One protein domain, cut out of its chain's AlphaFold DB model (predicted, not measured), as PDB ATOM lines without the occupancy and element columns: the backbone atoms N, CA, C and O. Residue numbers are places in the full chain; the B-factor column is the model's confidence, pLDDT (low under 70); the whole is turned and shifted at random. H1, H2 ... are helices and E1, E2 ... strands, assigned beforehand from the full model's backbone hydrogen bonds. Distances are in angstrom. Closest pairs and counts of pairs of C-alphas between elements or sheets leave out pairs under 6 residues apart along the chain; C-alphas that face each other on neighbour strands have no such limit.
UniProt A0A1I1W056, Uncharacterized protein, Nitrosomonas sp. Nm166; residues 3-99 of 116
ATOM      1  N   ILE A   3     223.994 147.896 205.117       97.44
ATOM      2  CA  ILE A   3     224.533 149.170 205.588       97.44
ATOM      3  C   ILE A   3     226.048 149.105 205.433       97.44
ATOM      4  O   ILE A   3     226.691 148.241 206.033       97.44
ATOM      5  N   THR A   4     226.619 150.023 204.659       97.94
ATOM      6  CA  THR A   4     228.071 150.186 204.540       97.94
ATOM      7  C   THR A   4     228.507 151.431 205.303       97.94
ATOM      8  O   THR A   4     227.926 152.502 205.139       97.94
ATOM      9  N   ILE A   5     229.539 151.286 206.135       97.31
ATOM     10  CA  ILE A   5     230.084 152.342 206.994       97.31
ATOM     11  C   ILE A   5     231.577 152.462 206.714       97.31
ATOM     12  O   ILE A   5     232.326 151.513 206.949       97.31
ATOM     13  N   LYS A   6     232.023 153.625 206.243       96.75
ATOM     14  CA  LYS A   6     233.446 153.918 206.030       96.75
ATOM     15  C   LYS A   6     233.961 154.851 207.113       96.75
ATOM     16  O   LYS A   6     233.371 155.904 207.343       96.75
ATOM     17  N   GLY A   7     235.083 154.481 207.723       95.75
ATOM     18  CA  GLY A   7     235.749 155.250 208.770       95.75
ATOM     19  C   GLY A   7     235.288 154.910 210.198       95.75
ATOM     20  O   GLY A   7     234.191 154.378 210.408       95.75
ATOM     21  N   PRO A   8     236.139 155.197 211.202       94.75
ATOM     22  CA  PRO A   8     235.848 154.913 212.601       94.75
ATOM     23  C   PRO A   8     234.800 155.873 213.170       94.75
ATOM     24  O   PRO A   8     234.706 157.031 212.763       94.75
ATOM     25  N   GLY A   9     234.048 155.394 214.155       95.44
ATOM     26  CA  GLY A   9     233.001 156.145 214.833       95.44
ATOM     27  C   GLY A   9     231.823 155.264 215.228       95.44
ATOM     28  O   GLY A   9     231.864 154.037 215.115       95.44
ATOM     29  N   GLU A  10     230.768 155.906 215.701       96.38
ATOM     30  CA  GLU A  10     229.515 155.261 216.068       96.38
ATOM     31  C   GLU A  10     228.400 155.800 215.178       96.38
ATOM     32  O   GLU A  10     228.273 157.014 215.001       96.38
ATOM     33  N   ILE A  11     227.578 154.892 214.658       97.50
ATOM     34  CA  ILE A  11     226.319 155.246 214.014       97.50
ATOM     35  C   ILE A  11     225.144 154.689 214.809       97.50
ATOM     36  O   ILE A  11     225.244 153.626 215.430       97.50
ATOM     37  N   VAL A  12     224.016 155.388 214.742       97.38
ATOM     38  CA  VAL A  12     222.740 154.943 215.304       97.38
ATOM     39  C   VAL A  12     221.709 154.915 214.191       97.38
ATOM     40  O   VAL A  12     221.432 155.943 213.570       97.38
ATOM     41  N   VAL A  13     221.126 153.744 213.960       97.56
ATOM     42  CA  VAL A  13     220.060 153.539 212.979       97.56
ATOM     43  C   VAL A  13     218.792 153.136 213.712       97.56
ATOM     44  O   VAL A  13     218.793 152.188 214.496       97.56
ATOM     45  N   ARG A  14     217.696 153.853 213.465       97.12
ATOM     46  CA  ARG A  14     216.354 153.460 213.911       97.12
ATOM     47  C   ARG A  14     215.562 152.889 212.754       97.12
ATOM     48  O   ARG A  14     215.678 153.362 211.632       97.12
ATOM     49  N   PHE A  15     214.727 151.908 213.044       96.94
ATOM     50  CA  PHE A  15     213.820 151.307 212.079       96.94
ATOM     51  C   PHE A  15     212.402 151.730 212.414       96.94
ATOM     52  O   PHE A  15     211.914 151.429 213.507       96.94
ATOM     53  N   ILE A  16     211.772 152.446 211.488       97.12
ATOM     54  CA  ILE A  16     210.410 152.954 211.644       97.12
ATOM     55  C   ILE A  16     209.432 152.178 210.765       97.12
ATOM     56  O   ILE A  16     209.804 151.726 209.681       97.12
ATOM     57  N   ASP A  17     208.192 152.029 211.223       96.25
ATOM     58  CA  ASP A  17     207.088 151.537 210.396       96.25
ATOM     59  C   ASP A  17     206.485 152.647 209.511       96.25
ATOM     60  O   ASP A  17     206.923 153.801 209.526       96.25
ATOM     61  N   GLN A  18     205.436 152.307 208.755       97.00
ATOM     62  CA  GLN A  18     204.720 153.249 207.885       97.00
ATOM     63  C   GLN A  18     204.146 154.476 208.627       97.00
ATOM     64  O   GLN A  18     203.954 155.531 208.026       97.00
ATOM     65  N   ASN A  19     203.893 154.364 209.935       96.38
ATOM     66  CA  ASN A  19     203.338 155.433 210.765       96.38
ATOM     67  C   ASN A  19     204.432 156.271 211.448       96.38
ATOM     68  O   ASN A  19     204.118 157.149 212.250       96.38
ATOM     69  N   GLY A  20     205.711 156.013 211.153       95.88
ATOM     70  CA  GLY A  20     206.841 156.704 211.771       95.88
ATOM     71  C   GLY A  20     207.172 156.210 213.181       95.88
ATOM     72  O   GLY A  20     208.000 156.818 213.863       95.88
ATOM     73  N   LYS A  21     206.555 155.112 213.635       95.25
ATOM     74  CA  LYS A  21     206.832 154.529 214.948       95.25
ATOM     75  C   LYS A  21     208.153 153.774 214.896       95.25
ATOM     76  O   LYS A  21     208.301 152.842 214.110       95.25
ATOM     77  N   ALA A  22     209.092 154.130 215.770       94.88
ATOM     78  CA  ALA A  22     210.328 153.373 215.938       94.88
ATOM     79  C   ALA A  22     210.048 152.007 216.581       94.88
ATOM     80  O   ALA A  22     209.433 151.922 217.646       94.88
ATOM     81  N   LEU A  23     210.517 150.943 215.931       93.31
ATOM     82  CA  LEU A  23     210.336 149.554 216.362       93.31
ATOM     83  C   LEU A  23     211.640 148.893 216.814       93.31
ATOM     84  O   LEU A  23     211.607 147.986 217.640       93.31
ATOM     85  N   LEU A  24     212.774 149.350 216.282       92.81
ATOM     86  CA  LEU A  24     214.106 148.844 216.596       92.81
ATOM     87  C   LEU A  24     215.128 149.982 216.503       92.81
ATOM     88  O   LEU A  24     214.977 150.902 215.697       92.81
ATOM     89  N   GLN A  25     216.184 149.894 217.303       94.88
ATOM     90  CA  GLN A  25     217.373 150.727 217.178       94.88
ATOM     91  C   GLN A  25     218.613 149.833 217.181       94.88
ATOM     92  O   GLN A  25     218.770 149.008 218.077       94.88
ATOM     93  N   GLU A  26     219.503 150.026 216.212       94.44
ATOM     94  CA  GLU A  26     220.839 149.435 216.211       94.44
ATOM     95  C   GLU A  26     221.895 150.534 216.372       94.44
ATOM     96  O   GLU A  26     221.866 151.558 215.686       94.44
ATOM     97  N   THR A  27     222.853 150.299 217.269       95.69
ATOM     98  CA  THR A  27     224.062 151.115 217.410       95.69
ATOM     99  C   THR A  27     225.241 150.308 216.894       95.69
ATOM    100  O   THR A  27     225.526 149.226 217.408       95.69
ATOM    101  N   ILE A  28     225.942 150.829 215.889       94.88
ATOM    102  CA  ILE A  28     227.081 150.147 215.268       94.88
ATOM    103  C   ILE A  28     228.333 150.977 215.519       94.88
ATOM    104  O   ILE A  28     228.435 152.125 215.088       94.88
ATOM    105  N   ARG A  29     229.304 150.374 216.209       95.44
ATOM    106  CA  ARG A  29     230.620 150.967 216.457       95.44
ATOM    107  C   ARG A  29     231.639 150.386 215.497       95.44
ATOM    108  O   ARG A  29     231.815 149.172 215.431       95.44
ATOM    109  N   VAL A  30     232.336 151.267 214.796       94.75
ATOM    110  CA  VAL A  30     233.442 150.935 213.902       94.75
ATOM    111  C   VAL A  30     234.716 151.519 214.501       94.75
ATOM    112  O   VAL A  30     234.790 152.705 214.813       94.75
ATOM    113  N   SER A  31     235.734 150.687 214.686       90.81
ATOM    114  CA  SER A  31     237.036 151.094 215.224       90.81
ATOM    115  C   SER A  31     238.148 150.700 214.258       90.81
ATOM    116  O   SER A  31     238.021 149.718 213.532       90.81
ATOM    117  N   GLY A  32     239.241 151.464 214.247       88.69
ATOM    118  CA  GLY A  32     240.392 151.217 213.380       88.69
ATOM    119  C   GLY A  32     240.826 152.455 212.601       88.69
ATOM    120  O   GLY A  32     240.523 153.587 212.976       88.69
ATOM    121  N   SER A  33     241.575 152.230 211.521       85.75
ATOM    122  CA  SER A  33     242.060 153.308 210.653       85.75
ATOM    123  C   SER A  33     240.926 153.955 209.848       85.75
ATOM    124  O   SER A  33     239.879 153.349 209.643       85.75
ATOM    125  N   GLY A  34     241.154 155.157 209.309       84.06
ATOM    126  CA  GLY A  34     240.189 155.852 208.441       84.06
ATOM    127  C   GLY A  34     239.809 155.107 207.154       84.06
ATOM    128  O   GLY A  34     238.852 155.499 206.496       84.06
ATOM    129  N   MET A  35     240.532 154.039 206.803       87.69
ATOM    130  CA  MET A  35     240.273 153.204 205.624       87.69
ATOM    131  C   MET A  35     239.414 151.970 205.929       87.69
ATOM    132  O   MET A  35     239.160 151.173 205.030       87.69
ATOM    133  N   VAL A  36     238.992 151.774 207.184       91.81
ATOM    134  CA  VAL A  36     238.130 150.643 207.539       91.81
ATOM    135  C   VAL A  36     236.750 150.802 206.901       91.81
ATOM    136  O   VAL A  36     236.160 151.884 206.920       91.81
ATOM    137  N   GLU A  37     236.236 149.703 206.362       94.38
ATOM    138  CA  GLU A  37     234.866 149.579 205.877       94.38
ATOM    139  C   GLU A  37     234.181 148.458 206.663       94.38
ATOM    140  O   GLU A  37     234.667 147.328 206.699       94.38
ATOM    141  N   ALA A  38     233.063 148.778 207.309       94.31
ATOM    142  CA  ALA A  38     232.199 147.811 207.968       94.31
ATOM    143  C   ALA A  38     230.917 147.626 207.156       94.31
ATOM    144  O   ALA A  38     230.398 148.574 206.562       94.31
ATOM    145  N   LYS A  39     230.397 146.398 207.157       95.81
ATOM    146  CA  LYS A  39     229.152 146.029 206.483       95.81
ATOM    147  C   LYS A  39     228.217 145.345 207.460       95.81
ATOM    148  O   LYS A  39     228.644 144.483 208.225       95.81
ATOM    149  N   ARG A  40     226.943 145.720 207.411       94.69
ATOM    150  CA  ARG A  40     225.889 145.143 208.241       94.69
ATOM    151  C   ARG A  40     224.688 144.803 207.377       94.69
ATOM    152  O   ARG A  40     224.042 145.693 206.835       94.69
ATOM    153  N   ASP A  41     224.385 143.516 207.279       95.25
ATOM    154  CA  ASP A  41     223.167 143.055 206.623       95.25
ATOM    155  C   ASP A  41     221.976 143.189 207.566       95.25
ATOM    156  O   ASP A  41     222.029 142.786 208.728       95.25
ATOM    157  N   ILE A  42     220.902 143.767 207.040       92.69
ATOM    158  CA  ILE A  42     219.674 144.082 207.753       92.69
ATOM    159  C   ILE A  42     218.475 143.602 206.942       92.69
ATOM    160  O   ILE A  42     218.373 143.828 205.727       92.69
ATOM    161  N   ASN A  43     217.529 142.987 207.646       93.12
ATOM    162  CA  ASN A  43     216.219 142.674 207.104       93.12
ATOM    163  C   ASN A  43     215.281 143.888 207.251       93.12
ATOM    164  O   ASN A  43     215.149 144.444 208.336       93.12
ATOM    165  N   LEU A  44     214.625 144.297 206.159       96.12
ATOM    166  CA  LEU A  44     213.670 145.420 206.136       96.12
ATOM    167  C   LEU A  44     212.231 144.993 206.457       96.12
ATOM    168  O   LEU A  44     211.273 145.722 206.179       96.12
ATOM    169  N   SER A  45     212.100 143.811 207.046       95.38
ATOM    170  CA  SER A  45     210.904 143.311 207.696       95.38
ATOM    171  C   SER A  45     211.260 142.837 209.102       95.38
ATOM    172  O   SER A  45     212.234 142.098 209.265       95.38
ATOM    173  N   LEU A  46     210.462 143.221 210.091       92.50
ATOM    174  CA  LEU A  46     210.568 142.757 211.469       92.50
ATOM    175  C   LEU A  46     209.385 141.850 211.792       92.50
ATOM    176  O   LEU A  46     208.246 142.165 211.453       92.50
ATOM    177  N   GLU A  47     209.640 140.737 212.468       91.19
ATOM    178  CA  GLU A  47     208.573 139.920 213.040       91.19
ATOM    179  C   GLU A  47     208.134 140.515 214.380       91.19
ATOM    180  O   GLU A  47     208.946 140.807 215.257       91.19
ATOM    181  N   THR A  48     206.829 140.717 214.527       84.19
ATOM    182  CA  THR A  48     206.193 141.218 215.745       84.19
ATOM    183  C   THR A  48     205.089 140.256 216.172       84.19
ATOM    184  O   THR A  48     204.671 139.391 215.403       84.19
ATOM    185  N   LEU A  49     204.554 140.434 217.383       85.50
ATOM    186  CA  LEU A  49     203.412 139.642 217.862       85.50
ATOM    187  C   LEU A  49     202.173 139.777 216.960       85.50
ATOM    188  O   LEU A  49     201.364 138.859 216.891       85.50
ATOM    189  N   SER A  50     202.030 140.905 216.262       82.81
ATOM    190  CA  SER A  50     200.946 141.159 215.306       82.81
ATOM    191  C   SER A  50     201.264 140.710 213.874       82.81
ATOM    192  O   SER A  50     200.472 140.969 212.972       82.81
ATOM    193  N   GLY A  51     202.404 140.053 213.653       90.88
ATOM    194  CA  GLY A  51     202.858 139.594 212.344       90.88
ATOM    195  C   GLY A  51     204.078 140.359 211.833       90.88
ATOM    196  O   GLY A  51     204.774 141.050 212.579       90.88
ATOM    197  N   GLN A  52     204.355 140.210 210.543       94.56
ATOM    198  CA  GLN A  52     205.494 140.857 209.901       94.56
ATOM    199  C   GLN A  52     205.183 142.330 209.603       94.56
ATOM    200  O   GLN A  52     204.150 142.648 209.021       94.56
ATOM    201  N   VAL A  53     206.098 143.224 209.975       95.69
ATOM    202  CA  VAL A  53     206.007 144.667 209.733       95.69
ATOM    203  C   VAL A  53     207.168 145.102 208.849       95.69
ATOM    204  O   VAL A  53     208.325 144.806 209.146       95.69
ATOM    205  N   LEU A  54     206.872 145.806 207.758       97.25
ATOM    206  CA  LEU A  54     207.896 146.416 206.911       97.25
ATOM    207  C   LEU A  54     208.434 147.678 207.576       97.25
ATOM    208  O   LEU A  54     207.672 148.466 208.136       97.25
ATOM    209  N   VAL A  55     209.745 147.878 207.482       97.38
ATOM    210  CA  VAL A  55     210.415 149.021 208.100       97.38
ATOM    211  C   VAL A  55     211.273 149.806 207.115       97.38
ATOM    212  O   VAL A  55     211.732 149.281 206.091       97.38
ATOM    213  N   SER A  56     211.496 151.073 207.460       98.06
ATOM    214  CA  SER A  56     212.467 151.962 206.830       98.06
ATOM    215  C   SER A  56     213.601 152.285 207.811       98.06
ATOM    216  O   SER A  56     213.319 152.618 208.967       98.06
ATOM    217  N   PRO A  57     214.878 152.169 207.401       98.12
ATOM    218  CA  PRO A  57     216.012 152.572 208.219       98.12
ATOM    219  C   PRO A  57     216.157 154.096 208.214       98.12
ATOM    220  O   PRO A  57     216.051 154.744 207.175       98.12
ATOM    221  N   VAL A  58     216.469 154.664 209.370       98.31
ATOM    222  CA  VAL A  58     216.690 156.093 209.580       98.31
ATOM    223  C   VAL A  58     218.021 156.271 210.285       98.31
ATOM    224  O   VAL A  58     218.203 155.785 211.402       98.31
ATOM    225  N   LEU A  59     218.957 156.967 209.644       98.31
ATOM    226  CA  LEU A  59     220.234 157.310 210.261       98.31
ATOM    227  C   LEU A  59     220.038 158.499 211.207       98.31
ATOM    228  O   LEU A  59     219.796 159.612 210.756       98.31
ATOM    229  N   ILE A  60     220.129 158.250 212.511       97.75
ATOM    230  CA  ILE A  60     219.893 159.247 213.568       97.75
ATOM    231  C   ILE A  60     221.182 159.965 213.949       97.75
ATOM    232  O   ILE A  60     221.189 161.150 214.264       97.75
ATOM    233  N   GLN A  61     222.280 159.219 213.955       96.81
ATOM    234  CA  GLN A  61     223.583 159.714 214.355       96.81
ATOM    235  C   GLN A  61     224.648 159.015 213.526       96.81
ATOM    236  O   GLN A  61     224.535 157.821 213.239       96.81
ATOM    237  N   GLN A  62     225.696 159.755 213.188       95.56
ATOM    238  CA  GLN A  62     226.924 159.220 212.620       95.56
ATOM    239  C   GLN A  62     228.129 159.983 213.171       95.56
ATOM    240  O   GLN A  62     228.009 161.152 213.544       95.56
ATOM    241  N   GLY A  63     229.299 159.343 213.199       94.00
ATOM    242  CA  GLY A  63     230.554 160.039 213.462       94.00
ATOM    243  C   GLY A  63     230.861 161.071 212.372       94.00
ATOM    244  O   GLY A  63     230.565 160.851 211.201       94.00
ATOM    245  N   GLU A  64     231.509 162.179 212.739       88.81
ATOM    246  CA  GLU A  64     231.731 163.338 211.850       88.81
ATOM    247  C   GLU A  64     232.416 163.001 210.518       88.81
ATOM    248  O   GLU A  64     232.179 163.654 209.506       88.81
ATOM    249  N   LYS A  65     233.287 161.986 210.517       89.25
ATOM    250  CA  LYS A  65     234.052 161.553 209.337       89.25
ATOM    251  C   LYS A  65     233.531 160.254 208.728       89.25
ATOM    252  O   LYS A  65     234.160 159.735 207.807       89.25
ATOM    253  N   GLN A  66     232.435 159.709 209.255       94.69
ATOM    254  CA  GLN A  66     231.861 158.479 208.735       94.69
ATOM    255  C   GLN A  66     231.044 158.759 207.480       94.69
ATOM    256  O   GLN A  66     230.327 159.751 207.389       94.69
ATOM    257  N   GLN A  67     231.148 157.852 206.516       96.31
ATOM    258  CA  GLN A  67     230.254 157.823 205.364       96.31
ATOM    259  C   GLN A  67     229.366 156.594 205.493       96.31
ATOM    260  O   GLN A  67     229.879 155.483 205.651       96.31
ATOM    261  N   VAL A  68     228.054 156.803 205.428       97.62
ATOM    262  CA  VAL A  68     227.052 155.748 205.583       97.62
ATOM    263  C   VAL A  68     226.206 155.658 204.323       97.62
ATOM    264  O   VAL A  68     225.635 156.652 203.870       97.62
ATOM    265  N   THR A  69     226.102 154.453 203.771       98.44
ATOM    266  CA  THR A  69     225.196 154.145 202.661       98.44
ATOM    267  C   THR A  69     224.307 152.959 203.005       98.44
ATOM    268  O   THR A  69     224.706 152.058 203.747       98.44
ATOM    269  N   PHE A  70     223.097 152.963 202.453       98.25
ATOM    270  CA  PHE A  70     222.132 151.867 202.534       98.25
ATOM    271  C   PHE A  70     221.979 151.285 201.126       98.25
ATOM    272  O   PHE A  70     221.724 152.031 200.193       98.25
ATOM    273  N   ASP A  71     222.238 149.991 200.936       97.00
ATOM    274  CA  ASP A  71     222.284 149.323 199.619       97.00
ATOM    275  C   ASP A  71     223.097 150.088 198.551       97.00
ATOM    276  O   ASP A  71     222.788 150.081 197.361       97.00
ATOM    277  N   GLY A  72     224.178 150.748 198.981       97.06
ATOM    278  CA  GLY A  72     225.075 151.501 198.103       97.06
ATOM    279  C   GLY A  72     224.606 152.913 197.740       97.06
ATOM    280  O   GLY A  72     225.366 153.634 197.097       97.06
ATOM    281  N   GLU A  73     223.426 153.348 198.186       97.94
ATOM    282  CA  GLU A  73     222.943 154.717 197.987       97.94
ATOM    283  C   GLU A  73     223.072 155.574 199.255       97.94
ATOM    284  O   GLU A  73     223.215 155.067 200.371       97.94
ATOM    285  N   HIS A  74     223.060 156.899 199.087       97.56
ATOM    286  CA  HIS A  74     223.111 157.822 200.220       97.56
ATOM    287  C   HIS A  74     221.927 157.562 201.160       97.56
ATOM    288  O   HIS A  74     220.785 157.486 200.703       97.56
ATOM    289  N   HIS A  75     222.190 157.454 202.466       97.94
ATOM    290  CA  HIS A  75     221.201 157.003 203.452       97.94
ATOM    291  C   HIS A  75     219.858 157.749 203.353       97.94
ATOM    292  O   HIS A  75     218.811 157.115 203.355       97.94
ATOM    293  N   SER A  76     219.865 159.077 203.184       98.19
ATOM    294  CA  SER A  76     218.634 159.878 203.103       98.19
ATOM    295  C   SER A  76     217.798 159.590 201.851       98.19
ATOM    296  O   SER A  76     216.568 159.574 201.923       98.19
ATOM    297  N   SER A  77     218.443 159.325 200.711       98.38
ATOM    298  CA  SER A  77     217.767 158.947 199.467       98.38
ATOM    299  C   SER A  77     217.100 157.582 199.608       98.38
ATOM    300  O   SER A  77     215.928 157.448 199.247       98.38
ATOM    301  N   PHE A  78     217.806 156.622 200.218       98.50
ATOM    302  CA  PHE A  78     217.252 155.308 200.540       98.50
ATOM    303  C   PHE A  78     216.054 155.416 201.458       98.50
ATOM    304  O   PHE A  78     214.981 154.904 201.143       98.50
ATOM    305  N   THR A  79     216.210 156.118 202.581       98.50
ATOM    306  CA  THR A  79     215.143 156.295 203.563       98.50
ATOM    307  C   THR A  79     213.908 156.910 202.914       98.50
ATOM    308  O   THR A  79     212.811 156.395 203.115       98.50
ATOM    309  N   ARG A  80     214.067 157.947 202.075       98.56
ATOM    310  CA  ARG A  80     212.948 158.571 201.355       98.56
ATOM    311  C   ARG A  80     212.219 157.562 200.465       98.56
ATOM    312  O   ARG A  80     211.004 157.418 200.583       98.56
ATOM    313  N   LYS A  81     212.955 156.851 199.604       98.44
ATOM    314  CA  LYS A  81     212.390 155.844 198.696       98.44
ATOM    315  C   LYS A  81     211.682 154.736 199.476       98.44
ATOM    316  O   LYS A  81     210.535 154.408 199.187       98.44
ATOM    317  N   ARG A  82     212.332 154.202 200.509       98.31
ATOM    318  CA  ARG A  82     211.792 153.113 201.320       98.31
ATOM    319  C   ARG A  82     210.548 153.528 202.101       98.31
ATOM    320  O   ARG A  82     209.590 152.765 202.146       98.31
ATOM    321  N   CYS A  83     210.531 154.728 202.678       98.25
ATOM    322  CA  CYS A  83     209.349 155.285 203.337       98.25
ATOM    323  C   CYS A  83     208.158 155.369 202.370       98.25
ATOM    324  O   CYS A  83     207.053 154.962 202.721       98.25
ATOM    325  N   GLN A  84     208.382 155.823 201.133       98.00
ATOM    326  CA  GLN A  84     207.337 155.858 200.104       98.00
ATOM    327  C   GLN A  84     206.831 154.452 199.749       98.00
ATOM    328  O   GLN A  84     205.624 154.251 199.647       98.00
ATOM    329  N   GLU A  85     207.726 153.466 199.616       98.06
ATOM    330  CA  GLU A  85     207.362 152.070 199.327       98.06
ATOM    331  C   GLU A  85     206.490 151.433 200.414       98.06
ATOM    332  O   GLU A  85     205.582 150.668 200.096       98.06
ATOM    333  N   ILE A  86     206.763 151.725 201.690       97.75
ATOM    334  CA  ILE A  86     206.003 151.155 202.814       97.75
ATOM    335  C   ILE A  86     204.757 151.975 203.176       97.75
ATOM    336  O   ILE A  86     204.042 151.595 204.095       97.75
ATOM    337  N   GLY A  87     204.486 153.082 202.477       98.12
ATOM    338  CA  GLY A  87     203.274 153.882 202.669       98.12
ATOM    339  C   GLY A  87     203.365 154.973 203.740       98.12
ATOM    340  O   GLY A  87     202.337 155.378 204.280       98.12
ATOM    341  N   CYS A  88     204.563 155.472 204.056       98.06
ATOM    342  CA  CYS A  88     204.706 156.642 204.920       98.06
ATOM    343  C   CYS A  88     204.039 157.885 204.319       98.06
ATOM    344  O   CYS A  88     204.023 158.096 203.106       98.06
ATOM    345  N   THR A  89     203.566 158.778 205.189       98.19
ATOM    346  CA  THR A  89     203.150 160.119 204.760       98.19
ATOM    347  C   THR A  89     204.359 160.942 204.306       98.19
ATOM    348  O   THR A  89     205.506 160.644 204.657       98.19
ATOM    349  N   GLN A  90     204.115 162.017 203.552       97.94
ATOM    350  CA  GLN A  90     205.182 162.915 203.101       97.94
ATOM    351  C   GLN A  90     205.960 163.525 204.278       97.94
ATOM    352  O   GLN A  90     207.183 163.560 204.234       97.94
ATOM    353  N   ASN A  91     205.269 163.927 205.352       98.06
ATOM    354  CA  ASN A  91     205.920 164.498 206.534       98.06
ATOM    355  C   ASN A  91     206.851 163.482 207.208       98.06
ATOM    356  O   ASN A  91     208.011 163.794 207.446       98.06
ATOM    357  N   ILE A  92     206.381 162.247 207.428       98.19
ATOM    358  CA  ILE A  92     207.208 161.169 208.004       98.19
ATOM    359  C   ILE A  92     208.412 160.877 207.106       98.19
ATOM    360  O   ILE A  92     209.519 160.666 207.591       98.19
ATOM    361  N   THR A  93     208.197 160.868 205.792       98.38
ATOM    362  CA  THR A  93     209.242 160.605 204.803       98.38
ATOM    363  C   THR A  93     210.350 161.652 204.867       98.38
ATOM    364  O   THR A  93     211.527 161.294 204.886       98.38
ATOM    365  N   GLU A  94     209.987 162.935 204.906       98.25
ATOM    366  CA  GLU A  94     210.962 164.019 204.990       98.25
ATOM    367  C   GLU A  94     211.653 164.048 206.351       98.25
ATOM    368  O   GLU A  94     212.880 164.112 206.386       98.25
ATOM    369  N   ASP A  95     210.925 163.911 207.460       98.00
ATOM    370  CA  ASP A  95     211.527 163.837 208.796       98.00
ATOM    371  C   ASP A  95     212.559 162.702 208.871       98.00
ATOM    372  O   ASP A  95     213.717 162.924 209.237       98.00
ATOM    373  N   ALA A  96     212.184 161.505 208.413       97.88
ATOM    374  CA  ALA A  96     213.070 160.350 208.377       97.88
ATOM    375  C   ALA A  96     214.304 160.587 207.488       97.88
ATOM    376  O   ALA A  96     215.423 160.270 207.884       97.88
ATOM    377  N   ALA A  97     214.151 161.187 206.305       97.75
ATOM    378  CA  ALA A  97     215.286 161.475 205.424       97.75
ATOM    379  C   ALA A  97     216.306 162.448 206.054       97.75
ATOM    380  O   ALA A  97     217.496 162.365 205.739       97.75
ATOM    381  N   HIS A  98     215.864 163.324 206.962       97.62
ATOM    382  CA  HIS A  98     216.719 164.245 207.721       97.62
ATOM    383  C   HIS A  98     217.274 163.647 209.026       97.62
ATOM    384  O   HIS A  98     217.950 164.343 209.778       97.62
ATOM    385  N   GLY A  99     217.021 162.364 209.302       96.56
ATOM    386  CA  GLY A  99     217.478 161.707 210.528       96.56
ATOM    387  C   GLY A  99     216.598 161.986 211.748       96.56
ATOM    388  O   GLY A  99     216.996 161.712 212.880       96.56
TER     389      GLY A  99
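AT A GLANCE: This is residues 3 to 99 of the 116 residues of an uncharacterized protein of Nitrosomonas sp. Nm166 (UniProt A0A1I1W056). Two small three-stranded sheets lie partly face to face as a sandwich, E4 E1 E8 on one side and E3 E2 E7 on the other, with the helical hairpin H1 and H2 packed beside strand E7. At one end the strand hairpin E5 and E6 reaches away from the sandwich, and E6 runs on into E7. The printed part has 97 residues, with eight named strands followed by two named helices, in the order E1 E2 E3 E4 E5 E6 E7 E8 H1 H2; the sheets, in the orders E4 E1 E8, E3 E2 E7 and E5 E6, are antiparallel, and the class is mixed, helices and strands. The whole is compact, with a radius of gyration of the C-alphas of 13.4 A, and only just elongated, spanning 42 by 27 by 18 A.

HOW THE PARTS SIT: E1, residues 3 to 6, is the inner strand between E4, residues 37 to 41, and E8, residues 67 to 70. N 5 and O 38 are 2.9 A apart and N 4 and O 69 2.9 A, both within hydrogen-bond range. E2, residues 9 to 16, is the inner strand of the second sheet, between E3, residues 22 to 30, and E7, residues 56 to 61. E2 and E3 form a hairpin, with N 13 and O 26 at 2.9 A; N 58 and O 14, across E2 and E7, are at 2.7 A. This second sheet is strongly twisted. The two sheets form a sandwich, two sheets face to face: the parts that face each other are 9.7 A centre to centre, and the strands of the one stand at 19 degrees to those of the other. The chain changes from one sheet to the other at the links E1 to E2, E3 to E4 and E7 to E8. E5, residues 45 to 48, and E6, residues 51 to 54, form a hairpin with N 46 and O 53 at 2.8 A. E6 runs on into E7 at 62 degrees, across a break of one residue. H1, residues 75 to 85, is on the sheet E3 E2 E7 at a height over the sheet of 4.6 A, beside the strands and over none of them; its closest C-alphas with E7 are those of Arg 82 and Ser 56, 5.7 A apart. H1 stands at the level of the sheet E4 E1 E8. H2, residues 90 to 97, lies over E7 at a height over the sheet of 10.4 A and stands up from the sheet; the closest C-alphas are those of Ala 96 and Val 58, 5.7 A apart. H1 and H2 form a helical hairpin: they touch, closest at the C-alphas of Ser 76 and Ala 97, 4.4 A, with a shallow tilt of 31 degrees, opposite ways. In H1 and H2 every O i to N i+4 pair is within hydrogen-bond range.

IN THESE COORDINATES: E1 begins at C-alpha 3, (224.533, 149.170, 205.588), and is 10.1 A long. E2 is 23.0 A and E3, the longest strand by residues, 23.3 A; C-alpha 30, where E3 ends, is at (233.442, 150.935, 213.902). E4 measures 13.4 A, E5 9.6 A, E6 10.1 A, E7 15.5 A and E8 10.5 A. H1 is 15.3 A long and H2 10.5 A, ending at C-alpha 97, (215.286, 161.475, 205.424).

THE WHOLE: The two C-alphas farthest apart, those of Ser 33 and Ser 50, are 43.1 A apart. The printed part has no cut and no long link; E3 to E4, with six residues, is short and the other links are tight. The mean pLDDT of the printed part is 95.5, and no printed residue is under 70.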